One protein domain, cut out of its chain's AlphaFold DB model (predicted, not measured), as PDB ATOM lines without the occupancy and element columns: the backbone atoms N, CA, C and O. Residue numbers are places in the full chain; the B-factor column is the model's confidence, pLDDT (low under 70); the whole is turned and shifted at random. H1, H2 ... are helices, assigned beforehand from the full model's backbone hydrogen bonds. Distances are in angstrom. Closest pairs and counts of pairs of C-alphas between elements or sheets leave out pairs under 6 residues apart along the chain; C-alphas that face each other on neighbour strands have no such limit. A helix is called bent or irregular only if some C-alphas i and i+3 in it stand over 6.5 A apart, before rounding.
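AT A GLANCE: This is residues 136 to 222 of the 233 residues of the protein "ORF6N domain-containing protein" of Janthinobacterium svalbardensis (UniProt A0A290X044). H1 and H3 lie side by side, H2 crosses them both, and H4 crosses H2 on its other side, with residues 215 to 222 sticking out as a free arm. The printed part has 87 residues with four named helices, in the order H1, H2, H3, H4, and no named strand; the class is all helix. It is compact, with a radius of gyration of the C-alphas of 12.5 A and spans of 39 by 27 by 19 A, and the arm makes the length.

HOW THE PARTS SIT: H1, residues 138 to 155, touches H2, residues 159 to 170, with residues 144 to 152 alone, opposite ways at a steep tilt of 59 degrees; their closest C-alphas, of Ala 148 and Ala 162, are 5.0 A apart. H3, residues 180 to 194, touches H1 at a shallow tilt of 25 degrees, the same way, closest at the C-alphas of Thr 151 and Ala 194, 4.3 A. H2 touches H3 with residues 166 to 170 alone, opposite ways at a steep tilt of 48 degrees, closest at the C-alphas of Ala 170 and Gln 182, 4.6 A. H4, residues 200 to 221, touches H2 with residues 205 to 213 alone, opposite ways at a steep tilt of 59 degrees; the closest C-alphas, of Ala 165 and Leu 206, are 5.4 A apart. H3 and H4 touch about perpendicular, at 80 degrees, closest at the C-alphas of Ile 189 and Asp 202, 6.8 A. H1 and H4 are apart. In H2 and H4 every O i to N i+4 pair is within hydrogen-bond range; in H1 12 of 14 are, in H3 9 of 11.

IN THESE COORDINATES: H1 begins at C-alpha 138 (-24.809, -20.800, 5.926) and is 25.0 A long; it is irregular, with C-alphas 140 and 143 7.2 A apart. H2 is 16.4 A long. H3 is 20.4 A long and only just irregular, with C-alphas 185 and 188 6.6 A apart. H4, 32.0 A, ends at C-alpha 221 (-41.754, -43.713, 21.320).

THE WHOLE: The two C-alphas farthest apart, of Thr 197 and Leu 222, are 38.8 A apart. The body without residues 215 to 222 spans 28 by 25 by 19 A. The printed part has no cut; the links H1 to H2 and H3 to H4 are tight, and H2 to H3 is short. The mean pLDDT of the printed part is 85.2; residues 216 to 222 are under 70.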
ATOM      1  N   THR A 136     -27.483 -15.059  10.193       85.88
ATOM      2  CA  THR A 136     -26.230 -15.507   9.591       85.88
ATOM      3  C   THR A 136     -26.484 -16.371   8.364       85.88
ATOM      4  O   THR A 136     -27.358 -17.246   8.320       85.88
ATOM      5  N   THR A 137     -25.645 -16.192   7.357       86.88
ATOM      6  CA  THR A 137     -25.594 -17.057   6.184       86.88
ATOM      7  C   THR A 137     -25.043 -18.435   6.549       86.88
ATOM      8  O   THR A 137     -24.262 -18.599   7.490       86.88
ATOM      9  N   SER A 138     -25.383 -19.456   5.760       80.50
ATOM     10  CA  SER A 138     -24.809 -20.800   5.926       80.50
ATOM     11  C   SER A 138     -23.277 -20.789   5.836       80.50
ATOM     12  O   SER A 138     -22.606 -21.591   6.483       80.50
ATOM     13  N   ALA A 139     -22.708 -19.859   5.059       81.19
ATOM     14  CA  ALA A 139     -21.269 -19.705   4.907       81.19
ATOM     15  C   ALA A 139     -20.582 -19.270   6.210       81.19
ATOM     16  O   ALA A 139     -19.543 -19.845   6.538       81.19
ATOM     17  N   GLU A 140     -21.167 -18.308   6.931       84.06
ATOM     18  CA  GLU A 140     -20.670 -17.780   8.211       84.06
ATOM     19  C   GLU A 140     -20.780 -18.805   9.342       84.06
ATOM     20  O   GLU A 140     -19.949 -18.819  10.247       84.06
ATOM     21  N   ARG A 141     -21.769 -19.702   9.281       87.88
ATOM     22  CA  ARG A 141     -21.988 -20.709  10.326       87.88
ATOM     23  C   ARG A 141     -21.115 -21.957  10.183       87.88
ATOM     24  O   ARG A 141     -20.945 -22.678  11.167       87.88
ATOM     25  N   ARG A 142     -20.510 -22.217   9.016       89.38
ATOM     26  CA  ARG A 142     -19.657 -23.405   8.768       89.38
ATOM     27  C   ARG A 142     -18.632 -23.709   9.872       89.38
ATOM     28  O   ARG A 142     -18.566 -24.869  10.270       89.38
ATOM     29  N   PRO A 143     -17.884 -22.731  10.422       88.69
ATOM     30  CA  PRO A 143     -16.947 -23.001  11.510       88.69
ATOM     31  C   PRO A 143     -17.623 -23.612  12.745       88.69
ATOM     32  O   PRO A 143     -17.072 -24.513  13.368       88.69
ATOM     33  N   LEU A 144     -18.846 -23.175  13.063       89.81
ATOM     34  CA  LEU A 144     -19.630 -23.711  14.176       89.81
ATOM     35  C   LEU A 144     -20.099 -25.150  13.912       89.81
ATOM     36  O   LEU A 144     -20.202 -25.944  14.845       89.81
ATOM     37  N   HIS A 145     -20.369 -25.493  12.648       90.75
ATOM     38  CA  HIS A 145     -20.695 -26.863  12.255       90.75
ATOM     39  C   HIS A 145     -19.479 -27.784  12.376       90.75
ATOM     40  O   HIS A 145     -19.601 -28.851  12.969       90.75
ATOM     41  N   TYR A 146     -18.310 -27.364  11.884       92.75
ATOM     42  CA  TYR A 146     -17.075 -28.145  12.015       92.75
ATOM     43  C   TYR A 146     -16.707 -28.374  13.479       92.75
ATOM     44  O   TYR A 146     -16.511 -29.515  13.880       92.75
ATOM     45  N   ALA A 147     -16.782 -27.331  14.309       92.12
ATOM     46  CA  ALA A 147     -16.562 -27.466  15.745       92.12
ATOM     47  C   ALA A 147     -17.531 -28.463  16.405       92.12
ATOM     48  O   ALA A 147     -17.163 -29.131  17.368       92.12
ATOM     49  N   ALA A 148     -18.768 -28.592  15.908       91.31
ATOM     50  CA  ALA A 148     -19.726 -29.559  16.442       91.31
ATOM     51  C   ALA A 148     -19.344 -31.001  16.084       91.31
ATOM     52  O   ALA A 148     -19.486 -31.895  16.915       91.31
ATOM     53  N   VAL A 149     -18.835 -31.217  14.870       92.69
ATOM     54  CA  VAL A 149     -18.303 -32.516  14.437       92.69
ATOM     55  C   VAL A 149     -17.062 -32.880  15.249       92.69
ATOM     56  O   VAL A 149     -16.992 -33.984  15.780       92.69
ATOM     57  N   ASP A 150     -16.132 -31.943  15.431       93.69
ATOM     58  CA  ASP A 150     -14.921 -32.161  16.228       93.69
ATOM     59  C   ASP A 150     -15.260 -32.453  17.695       93.69
ATOM     60  O   ASP A 150     -14.727 -33.388  18.287       93.69
ATOM     61  N   THR A 151     -16.217 -31.718  18.268       92.12
ATOM     62  CA  THR A 151     -16.738 -31.968  19.623       92.12
ATOM     63  C   THR A 151     -17.358 -33.363  19.734       92.12
ATOM     64  O   THR A 151     -17.111 -34.074  20.706       92.12
ATOM     65  N   ALA A 152     -18.147 -33.778  18.740       93.12
ATOM     66  CA  ALA A 152     -18.758 -35.103  18.704       93.12
ATOM     67  C   ALA A 152     -17.705 -36.219  18.680       93.12
ATOM     68  O   ALA A 152     -17.811 -37.180  19.442       93.12
ATOM     69  N   LEU A 153     -16.664 -36.061  17.860       92.06
ATOM     70  CA  LEU A 153     -15.554 -37.009  17.769       92.06
ATOM     71  C   LEU A 153     -14.727 -37.055  19.055       92.06
ATOM     72  O   LEU A 153     -14.401 -38.139  19.531       92.06
ATOM     73  N   LEU A 154     -14.405 -35.892  19.623       92.50
ATOM     74  CA  LEU A 154     -13.538 -35.786  20.794       92.50
ATOM     75  C   LEU A 154     -14.203 -36.328  22.065       92.50
ATOM     76  O   LEU A 154     -13.546 -36.987  22.865       92.50
ATOM     77  N   HIS A 155     -15.497 -36.059  22.244       89.50
ATOM     78  CA  HIS A 155     -16.229 -36.401  23.471       89.50
ATOM     79  C   HIS A 155     -17.151 -37.616  23.319       89.50
ATOM     80  O   HIS A 155     -17.825 -37.994  24.274       89.50
ATOM     81  N   GLY A 156     -17.202 -38.233  22.134       90.75
ATOM     82  CA  GLY A 156     -18.018 -39.424  21.878       90.75
ATOM     83  C   GLY A 156     -19.526 -39.172  21.979       90.75
ATOM     84  O   GLY A 156     -20.274 -40.051  22.405       90.75
ATOM     85  N   VAL A 157     -19.980 -37.970  21.617       89.62
ATOM     86  CA  VAL A 157     -21.403 -37.586  21.624       89.62
ATOM     87  C   VAL A 157     -21.965 -37.536  20.206       89.62
ATOM     88  O   VAL A 157     -21.224 -37.453  19.230       89.62
ATOM     89  N   LEU A 158     -23.292 -37.558  20.067       89.62
ATOM     90  CA  LEU A 158     -23.921 -37.360  18.763       89.62
ATOM     91  C   LEU A 158     -23.674 -35.930  18.259       89.62
ATOM     92  O   LEU A 158     -23.703 -34.967  19.027       89.62
ATOM     93  N   VAL A 159     -23.523 -35.776  16.940       87.38
ATOM     94  CA  VAL A 159     -23.387 -34.453  16.299       87.38
ATOM     95  C   VAL A 159     -24.607 -33.571  16.593       87.38
ATOM     96  O   VAL A 159     -24.460 -32.374  16.826       87.38
ATOM     97  N   SER A 160     -25.804 -34.162  16.672       85.69
ATOM     98  CA  SER A 160     -27.033 -33.464  17.070       85.69
ATOM     99  C   SER A 160     -26.963 -32.908  18.496       85.69
ATOM    100  O   SER A 160     -27.439 -31.799  18.741       85.69
ATOM    101  N   THR A 161     -26.330 -33.627  19.427       89.56
ATOM    102  CA  THR A 161     -26.090 -33.159  20.799       89.56
ATOM    103  C   THR A 161     -25.148 -31.960  20.801       89.56
ATOM    104  O   THR A 161     -25.437 -30.959  21.454       89.56
ATOM    105  N   ALA A 162     -24.071 -32.012  20.012       90.00
ATOM    106  CA  ALA A 162     -23.138 -30.897  19.871       90.00
ATOM    107  C   ALA A 162     -23.795 -29.663  19.218       90.00
ATOM    108  O   ALA A 162     -23.621 -28.544  19.699       90.00
ATOM    109  N   HIS A 163     -24.623 -29.841  18.179       90.38
ATOM    110  CA  HIS A 163     -25.414 -28.745  17.596       90.38
ATOM    111  C   HIS A 163     -26.398 -28.145  18.595       90.38
ATOM    112  O   HIS A 163     -26.506 -26.924  18.681       90.38
ATOM    113  N   THR A 164     -27.079 -28.982  19.375       89.69
ATOM    114  CA  THR A 164     -28.023 -28.527  20.404       89.69
ATOM    115  C   THR A 164     -27.305 -27.715  21.481       89.69
ATOM    116  O   THR A 164     -27.773 -26.638  21.842       89.69
ATOM    117  N   ALA A 165     -26.118 -28.152  21.909       89.31
ATOM    118  CA  ALA A 165     -25.297 -27.413  22.863       89.31
ATOM    119  C   ALA A 165     -24.818 -26.065  22.301       89.31
ATOM    120  O   ALA A 165     -24.869 -25.054  23.002       89.31
ATOM    121  N   HIS A 166     -24.411 -26.010  21.029       91.94
ATOM    122  CA  HIS A 166     -24.028 -24.757  20.370       91.94
ATOM    123  C   HIS A 166     -25.211 -23.795  20.216       91.94
ATOM    124  O   HIS A 166     -25.054 -22.595  20.441       91.94
ATOM    125  N   ASN A 167     -26.396 -24.306  19.885       89.75
ATOM    126  CA  ASN A 167     -27.622 -23.514  19.792       89.75
ATOM    127  C   ASN A 167     -28.020 -22.954  21.166       89.75
ATOM    128  O   ASN A 167     -28.247 -21.750  21.294       89.75
ATOM    129  N   ALA A 168     -27.987 -23.788  22.210       88.06
ATOM    130  CA  ALA A 168     -28.229 -23.371  23.588       88.06
ATOM    131  C   ALA A 168     -27.222 -22.305  24.055       88.06
ATOM    132  O   ALA A 168     -27.610 -21.310  24.665       88.06
ATOM    133  N   ALA A 169     -25.942 -22.459  23.705       87.56
ATOM    134  CA  ALA A 169     -24.890 -21.479  23.973       87.56
ATOM    135  C   ALA A 169     -25.114 -20.137  23.247       87.56
ATOM    136  O   ALA A 169     -24.844 -19.072  23.806       87.56
ATOM    137  N   ALA A 170     -25.627 -20.178  22.015       87.12
ATOM    138  CA  ALA A 170     -26.025 -19.000  21.243       87.12
ATOM    139  C   ALA A 170     -27.318 -18.345  21.767       87.12
ATOM    140  O   ALA A 170     -27.567 -17.175  21.477       87.12
ATOM    141  N   GLY A 171     -28.153 -19.083  22.505       86.56
ATOM    142  CA  GLY A 171     -29.536 -18.694  22.788       86.56
ATOM    143  C   GLY A 171     -30.442 -18.766  21.553       86.56
ATOM    144  O   GLY A 171     -31.449 -18.063  21.503       86.56
ATOM    145  N   SER A 172     -30.071 -19.571  20.553       86.69
ATOM    146  CA  SER A 172     -30.897 -19.865  19.380       86.69
ATOM    147  C   SER A 172     -31.608 -21.206  19.559       86.69
ATOM    148  O   SER A 172     -31.067 -22.119  20.182       86.69
ATOM    149  N   LYS A 173     -32.810 -21.351  18.995       79.62
ATOM    150  CA  LYS A 173     -33.514 -22.643  18.955       79.62
ATOM    151  C   LYS A 173     -32.948 -23.545  17.864       79.62
ATOM    152  O   LYS A 173     -32.739 -24.736  18.091       79.62
ATOM    153  N   HIS A 174     -32.648 -22.955  16.709       80.50
ATOM    154  CA  HIS A 174     -32.164 -23.672  15.541       80.50
ATOM    155  C   HIS A 174     -30.910 -23.031  14.949       80.50
ATOM    156  O   HIS A 174     -30.595 -21.858  15.161       80.50
ATOM    157  N   TYR A 175     -30.156 -23.840  14.215       77.56
ATOM    158  CA  TYR A 175     -28.874 -23.442  13.644       77.56
ATOM    159  C   TYR A 175     -29.033 -22.440  12.484       77.56
ATOM    160  O   TYR A 175     -28.113 -21.688  12.175       77.56
ATOM    161  N   ASP A 176     -30.185 -22.432  11.823       79.88
ATOM    162  CA  ASP A 176     -30.596 -21.541  10.731       79.88
ATOM    163  C   ASP A 176     -31.199 -20.213  11.169       79.88
ATOM    164  O   ASP A 176     -31.131 -19.249  10.411       79.88
ATOM    165  N   GLU A 177     -31.649 -20.124  12.412       82.94
ATOM    166  CA  GLU A 177     -32.231 -18.911  12.995       82.94
ATOM    167  C   GLU A 177     -31.209 -18.072  13.784       82.94
ATOM    168  O   GLU A 177     -31.572 -17.136  14.492       82.94
ATOM    169  N   MET A 178     -29.916 -18.397  13.683       85.94
ATOM    170  CA  MET A 178     -28.871 -17.757  14.481       85.94
ATOM    171  C   MET A 178     -28.474 -16.384  13.920       85.94
ATOM    172  O   MET A 178     -28.030 -16.280  12.771       85.94
ATOM    173  N   THR A 179     -28.556 -15.338  14.744       91.19
ATOM    174  CA  THR A 179     -28.076 -13.992  14.386       91.19
ATOM    175  C   THR A 179     -26.553 -13.873  14.492       91.19
ATOM    176  O   THR A 179     -25.898 -14.687  15.154       91.19
ATOM    177  N   ARG A 180     -25.951 -12.838  13.885       87.56
ATOM    178  CA  ARG A 180     -24.495 -12.610  13.982       87.56
ATOM    179  C   ARG A 180     -24.027 -12.435  15.432       87.56
ATOM    180  O   ARG A 180     -22.984 -12.978  15.795       87.56
ATOM    181  N   ALA A 181     -24.804 -11.772  16.294       87.88
ATOM    182  CA  ALA A 181     -24.492 -11.661  17.723       87.88
ATOM    183  C   ALA A 181     -24.507 -13.012  18.443       87.88
ATOM    184  O   ALA A 181     -23.636 -13.296  19.269       87.88
ATOM    185  N   GLN A 182     -25.497 -13.852  18.146       90.44
ATOM    186  CA  GLN A 182     -25.604 -15.185  18.734       90.44
ATOM    187  C   GLN A 182     -24.449 -16.081  18.272       90.44
ATOM    188  O   GLN A 182     -23.838 -16.771  19.088       90.44
ATOM    189  N   LEU A 183     -24.065 -15.990  16.996       91.19
ATOM    190  CA  LEU A 183     -22.912 -16.698  16.447       91.19
ATOM    191  C   LEU A 183     -21.602 -16.278  17.135       91.19
ATOM    192  O   LEU A 183     -20.822 -17.141  17.544       91.19
ATOM    193  N   LYS A 184     -21.387 -14.971  17.352       91.00
ATOM    194  CA  LYS A 184     -20.228 -14.443  18.102       91.00
ATOM    195  C   LYS A 184     -20.147 -15.000  19.530       91.00
ATOM    196  O   LYS A 184     -19.046 -15.226  20.028       91.00
ATOM    197  N   LYS A 185     -21.288 -15.252  20.182       90.31
ATOM    198  CA  LYS A 185     -21.347 -15.875  21.518       90.31
ATOM    199  C   LYS A 185     -21.037 -17.373  21.482       90.31
ATOM    200  O   LYS A 185     -20.340 -17.866  22.367       90.31
ATOM    201  N   ALA A 186     -21.537 -18.087  20.475       90.69
ATOM    202  CA  ALA A 186     -21.394 -19.538  20.379       90.69
ATOM    203  C   ALA A 186     -19.984 -19.987  19.967       90.69
ATOM    204  O   ALA A 186     -19.493 -20.986  20.494       90.69
ATOM    205  N   ILE A 187     -19.308 -19.255  19.070       91.00
ATOM    206  CA  ILE A 187     -18.002 -19.659  18.516       91.00
ATOM    207  C   ILE A 187     -16.948 -19.956  19.601       91.00
ATOM    208  O   ILE A 187     -16.363 -21.038  19.551       91.00
ATOM    209  N   PRO A 188     -16.706 -19.088  20.605       91.94
ATOM    210  CA  PRO A 188     -15.692 -19.366  21.622       91.94
ATOM    211  C   PRO A 188     -15.999 -20.610  22.460       91.94
ATOM    212  O   PRO A 188     -15.081 -21.309  22.879       91.94
ATOM    213  N   ILE A 189     -17.281 -20.883  22.728       90.62
ATOM    214  CA  ILE A 189     -17.717 -22.068  23.481       90.62
ATOM    215  C   ILE A 189     -17.477 -23.324  22.637       90.62
ATOM    216  O   ILE A 189     -16.833 -24.264  23.098       90.62
ATOM    217  N   ALA A 190     -17.913 -23.293  21.379       90.88
ATOM    218  CA  ALA A 190     -17.730 -24.385  20.430       90.88
ATOM    219  C   ALA A 190     -16.251 -24.722  20.197       90.88
ATOM    220  O   ALA A 190     -15.880 -25.890  20.155       90.88
ATOM    221  N   GLN A 191     -15.385 -23.712  20.104       91.88
ATOM    222  CA  GLN A 191     -13.944 -23.916  19.951       91.88
ATOM    223  C   GLN A 191     -13.306 -24.551  21.190       91.88
ATOM    224  O   GLN A 191     -12.442 -25.411  21.046       91.88
ATOM    225  N   ARG A 192     -13.720 -24.169  22.407       92.62
ATOM    226  CA  ARG A 192     -13.216 -24.814  23.632       92.62
ATOM    227  C   ARG A 192     -13.620 -26.283  23.707       92.62
ATOM    228  O   ARG A 192     -12.796 -27.121  24.064       92.62
ATOM    229  N   LEU A 193     -14.864 -26.582  23.334       89.44
ATOM    230  CA  LEU A 193     -15.379 -27.947  23.243       89.44
ATOM    231  C   LEU A 193     -14.613 -28.775  22.204       89.44
ATOM    232  O   LEU A 193     -14.128 -29.853  22.544       89.44
ATOM    233  N   ALA A 194     -14.413 -28.241  21.000       90.81
ATOM    234  CA  ALA A 194     -13.703 -28.915  19.913       90.81
ATOM    235  C   ALA A 194     -12.205 -29.130  20.195       90.81
ATOM    236  O   ALA A 194     -11.647 -30.156  19.823       90.81
ATOM    237  N   ASN A 195     -11.550 -28.189  20.883       91.50
ATOM    238  CA  ASN A 195     -10.103 -28.230  21.127       91.50
ATOM    239  C   ASN A 195      -9.715 -28.927  22.443       91.50
ATOM    240  O   ASN A 195      -8.541 -28.925  22.812       91.50
ATOM    241  N   GLY A 196     -10.681 -29.461  23.197       86.38
ATOM    242  CA  GLY A 196     -10.422 -30.113  24.486       86.38
ATOM    243  C   GLY A 196     -10.035 -29.155  25.619       86.38
ATOM    244  O   GLY A 196      -9.498 -29.588  26.633       86.38
ATOM    245  N   THR A 197     -10.315 -27.857  25.475       90.88
ATOM    246  CA  THR A 197     -10.083 -26.820  26.502       90.88
ATOM    247  C   THR A 197     -11.384 -26.390  27.189       90.88
ATOM    248  O   THR A 197     -11.499 -25.283  27.721       90.88
ATOM    249  N   ALA A 198     -12.385 -27.270  27.155       89.88
ATOM    250  CA  ALA A 198     -13.715 -27.049  27.695       89.88
ATOM    251  C   ALA A 198     -13.704 -26.879  29.217       89.88
ATOM    252  O   ALA A 198     -13.030 -27.599  29.954       89.88
ATOM    253  N   THR A 199     -14.489 -25.920  29.694       91.44
ATOM    254  CA  THR A 199     -14.699 -25.676  31.123       91.44
ATOM    255  C   THR A 199     -15.816 -26.572  31.671       91.44
ATOM    256  O   THR A 199     -16.656 -27.041  30.900       91.44
ATOM    257  N   PRO A 200     -15.931 -26.752  33.002       90.88
ATOM    258  CA  PRO A 200     -17.059 -27.479  33.601       90.88
ATOM    259  C   PRO A 200     -18.434 -26.936  33.180       90.88
ATOM    260  O   PRO A 200     -19.396 -27.687  33.043       90.88
ATOM    261  N   ARG A 201     -18.524 -25.625  32.921       87.06
ATOM    262  CA  ARG A 201     -19.742 -24.982  32.418       87.06
ATOM    263  C   ARG A 201     -20.060 -25.370  30.973       87.06
ATOM    264  O   ARG A 201     -21.231 -25.473  30.630       87.06
ATOM    265  N   ASP A 202     -19.041 -25.577  30.142       88.56
ATOM    266  CA  ASP A 202     -19.220 -26.012  28.754       88.56
ATOM    267  C   ASP A 202     -19.708 -27.474  28.707       88.56
ATOM    268  O   ASP A 202     -20.609 -27.795  27.935       88.56
ATOM    269  N   PHE A 203     -19.202 -28.339  29.594       88.69
ATOM    270  CA  PHE A 203     -19.693 -29.718  29.735       88.69
ATOM    271  C   PHE A 203     -21.133 -29.788  30.246       88.69
ATOM    272  O   PHE A 203     -21.934 -30.539  29.696       88.69
ATOM    273  N   ALA A 204     -21.510 -28.931  31.201       89.50
ATOM    274  CA  ALA A 204     -22.895 -28.853  31.666       89.50
ATOM    275  C   ALA A 204     -23.891 -28.549  30.527       89.50
ATOM    276  O   ALA A 204     -25.027 -29.018  30.557       89.50
ATOM    277  N   LEU A 205     -23.472 -27.790  29.503       86.56
ATOM    278  CA  LEU A 205     -24.293 -27.542  28.312       86.56
ATOM    279  C   LEU A 205     -24.447 -28.795  27.441       86.56
ATOM    280  O   LEU A 205     -25.543 -29.040  26.931       86.56
ATOM    281  N   LEU A 206     -23.384 -29.587  27.272       86.88
ATOM    282  CA  LEU A 206     -23.444 -30.859  26.546       86.88
ATOM    283  C   LEU A 206     -24.364 -31.863  27.251       86.88
ATOM    284  O   LEU A 206     -25.228 -32.450  26.599       86.88
ATOM    285  N   ASP A 207     -24.231 -32.003  28.569       87.75
ATOM    286  CA  ASP A 207     -25.032 -32.935  29.366       87.75
ATOM    287  C   ASP A 207     -26.518 -32.551  29.359       87.75
ATOM    288  O   ASP A 207     -27.386 -33.388  29.102       87.75
ATOM    289  N   ALA A 208     -26.827 -31.264  29.546       86.31
ATOM    290  CA  ALA A 208     -28.197 -30.763  29.457       86.31
ATOM    291  C   ALA A 208     -28.807 -30.987  28.061       86.31
ATOM    292  O   ALA A 208     -29.977 -31.354  27.934       86.31
ATOM    293  N   SER A 209     -28.009 -30.803  27.006       85.75
ATOM    294  CA  SER A 209     -28.448 -31.020  25.623       85.75
ATOM    295  C   SER A 209     -28.716 -32.492  25.331       85.75
ATOM    296  O   SER A 209     -29.685 -32.816  24.644       85.75
ATOM    297  N   LYS A 210     -27.893 -33.390  25.880       85.75
ATOM    298  CA  LYS A 210     -28.081 -34.838  25.778       85.75
ATOM    299  C   LYS A 210     -29.403 -35.264  26.417       85.75
ATOM    300  O   LYS A 210     -30.213 -35.894  25.743       85.75
ATOM    301  N   HIS A 211     -29.665 -34.832  27.649       82.44
ATOM    302  CA  HIS A 211     -30.923 -35.128  28.339       82.44
ATOM    303  C   HIS A 211     -32.151 -34.587  27.599       82.44
ATOM    304  O   HIS A 211     -33.156 -35.283  27.488       82.44
ATOM    305  N   SER A 212     -32.072 -33.372  27.049       78.06
ATOM    306  CA  SER A 212     -33.165 -32.780  26.267       78.06
ATOM    307  C   SER A 212     -33.547 -33.640  25.054       78.06
ATOM    308  O   SER A 212     -34.728 -33.890  24.807       78.06
ATOM    309  N   LEU A 213     -32.551 -34.156  24.325       75.50
ATOM    310  CA  LEU A 213     -32.776 -35.014  23.160       75.50
ATOM    311  C   LEU A 213     -33.285 -36.407  23.543       75.50
ATOM    312  O   LEU A 213     -34.177 -36.924  22.876       75.50
ATOM    313  N   GLU A 214     -32.762 -36.997  24.620       80.06
ATOM    314  CA  GLU A 214     -33.235 -38.284  25.145       80.06
ATOM    315  C   GLU A 214     -34.708 -38.202  25.576       80.06
ATOM    316  O   GLU A 214     -35.505 -39.073  25.226       80.06
ATOM    317  N   HIS A 215     -35.106 -37.121  26.255       70.44
ATOM    318  CA  HIS A 215     -36.503 -36.877  26.621       70.44
ATOM    319  C   HIS A 215     -37.405 -36.663  25.400       70.44
ATOM    320  O   HIS A 215     -38.491 -37.238  25.343       70.44
ATOM    321  N   ALA A 216     -36.957 -35.893  24.404       67.06
ATOM    322  CA  ALA A 216     -37.715 -35.677  23.172       67.06
ATOM    323  C   ALA A 216     -37.921 -36.980  22.376       67.06
ATOM    324  O   ALA A 216     -38.996 -37.201  21.820       67.06
ATOM    325  N   GLN A 217     -36.919 -37.865  22.348       59.59
ATOM    326  CA  GLN A 217     -37.026 -39.183  21.720       59.59
ATOM    327  C   GLN A 217     -37.950 -40.122  22.502       59.59
ATOM    328  O   GLN A 217     -38.787 -40.784  21.895       59.59
ATOM    329  N   ALA A 218     -37.859 -40.151  23.835       56.28
ATOM    330  CA  ALA A 218     -38.733 -40.970  24.676       56.28
ATOM    331  C   ALA A 218     -40.217 -40.586  24.532       56.28
ATOM    332  O   ALA A 218     -41.087 -41.453  24.547       56.28
ATOM    333  N   GLN A 219     -40.502 -39.298  24.328       54.97
ATOM    334  CA  GLN A 219     -41.857 -38.783  24.131       54.97
ATOM    335  C   GLN A 219     -42.445 -39.134  22.751       54.97
ATOM    336  O   GLN A 219     -43.659 -39.121  22.593       54.97
ATOM    337  N   LEU A 220     -41.599 -39.487  21.775       48.00
ATOM    338  CA  LEU A 220     -41.999 -39.939  20.436       48.00
ATOM    339  C   LEU A 220     -42.219 -41.461  20.344       48.00
ATOM    340  O   LEU A 220     -42.812 -41.932  19.380       48.00
ATOM    341  N   VAL A 221     -41.714 -42.233  21.313       49.97
ATOM    342  CA  VAL A 221     -41.754 -43.713  21.320       49.97
ATOM    343  C   VAL A 221     -42.971 -44.265  22.085       49.97
ATOM    344  O   VAL A 221     -43.276 -45.451  21.981       49.97
ATOM    345  N   LEU A 222     -43.720 -43.426  22.808       42.41
ATOM    346  CA  LEU A 222     -44.856 -43.850  23.633       42.41
ATOM    347  C   LEU A 222     -46.220 -43.691  22.923       42.41
ATOM    348  O   LEU A 222     -47.108 -43.036  23.448       42.41
TER     349      LEU A 222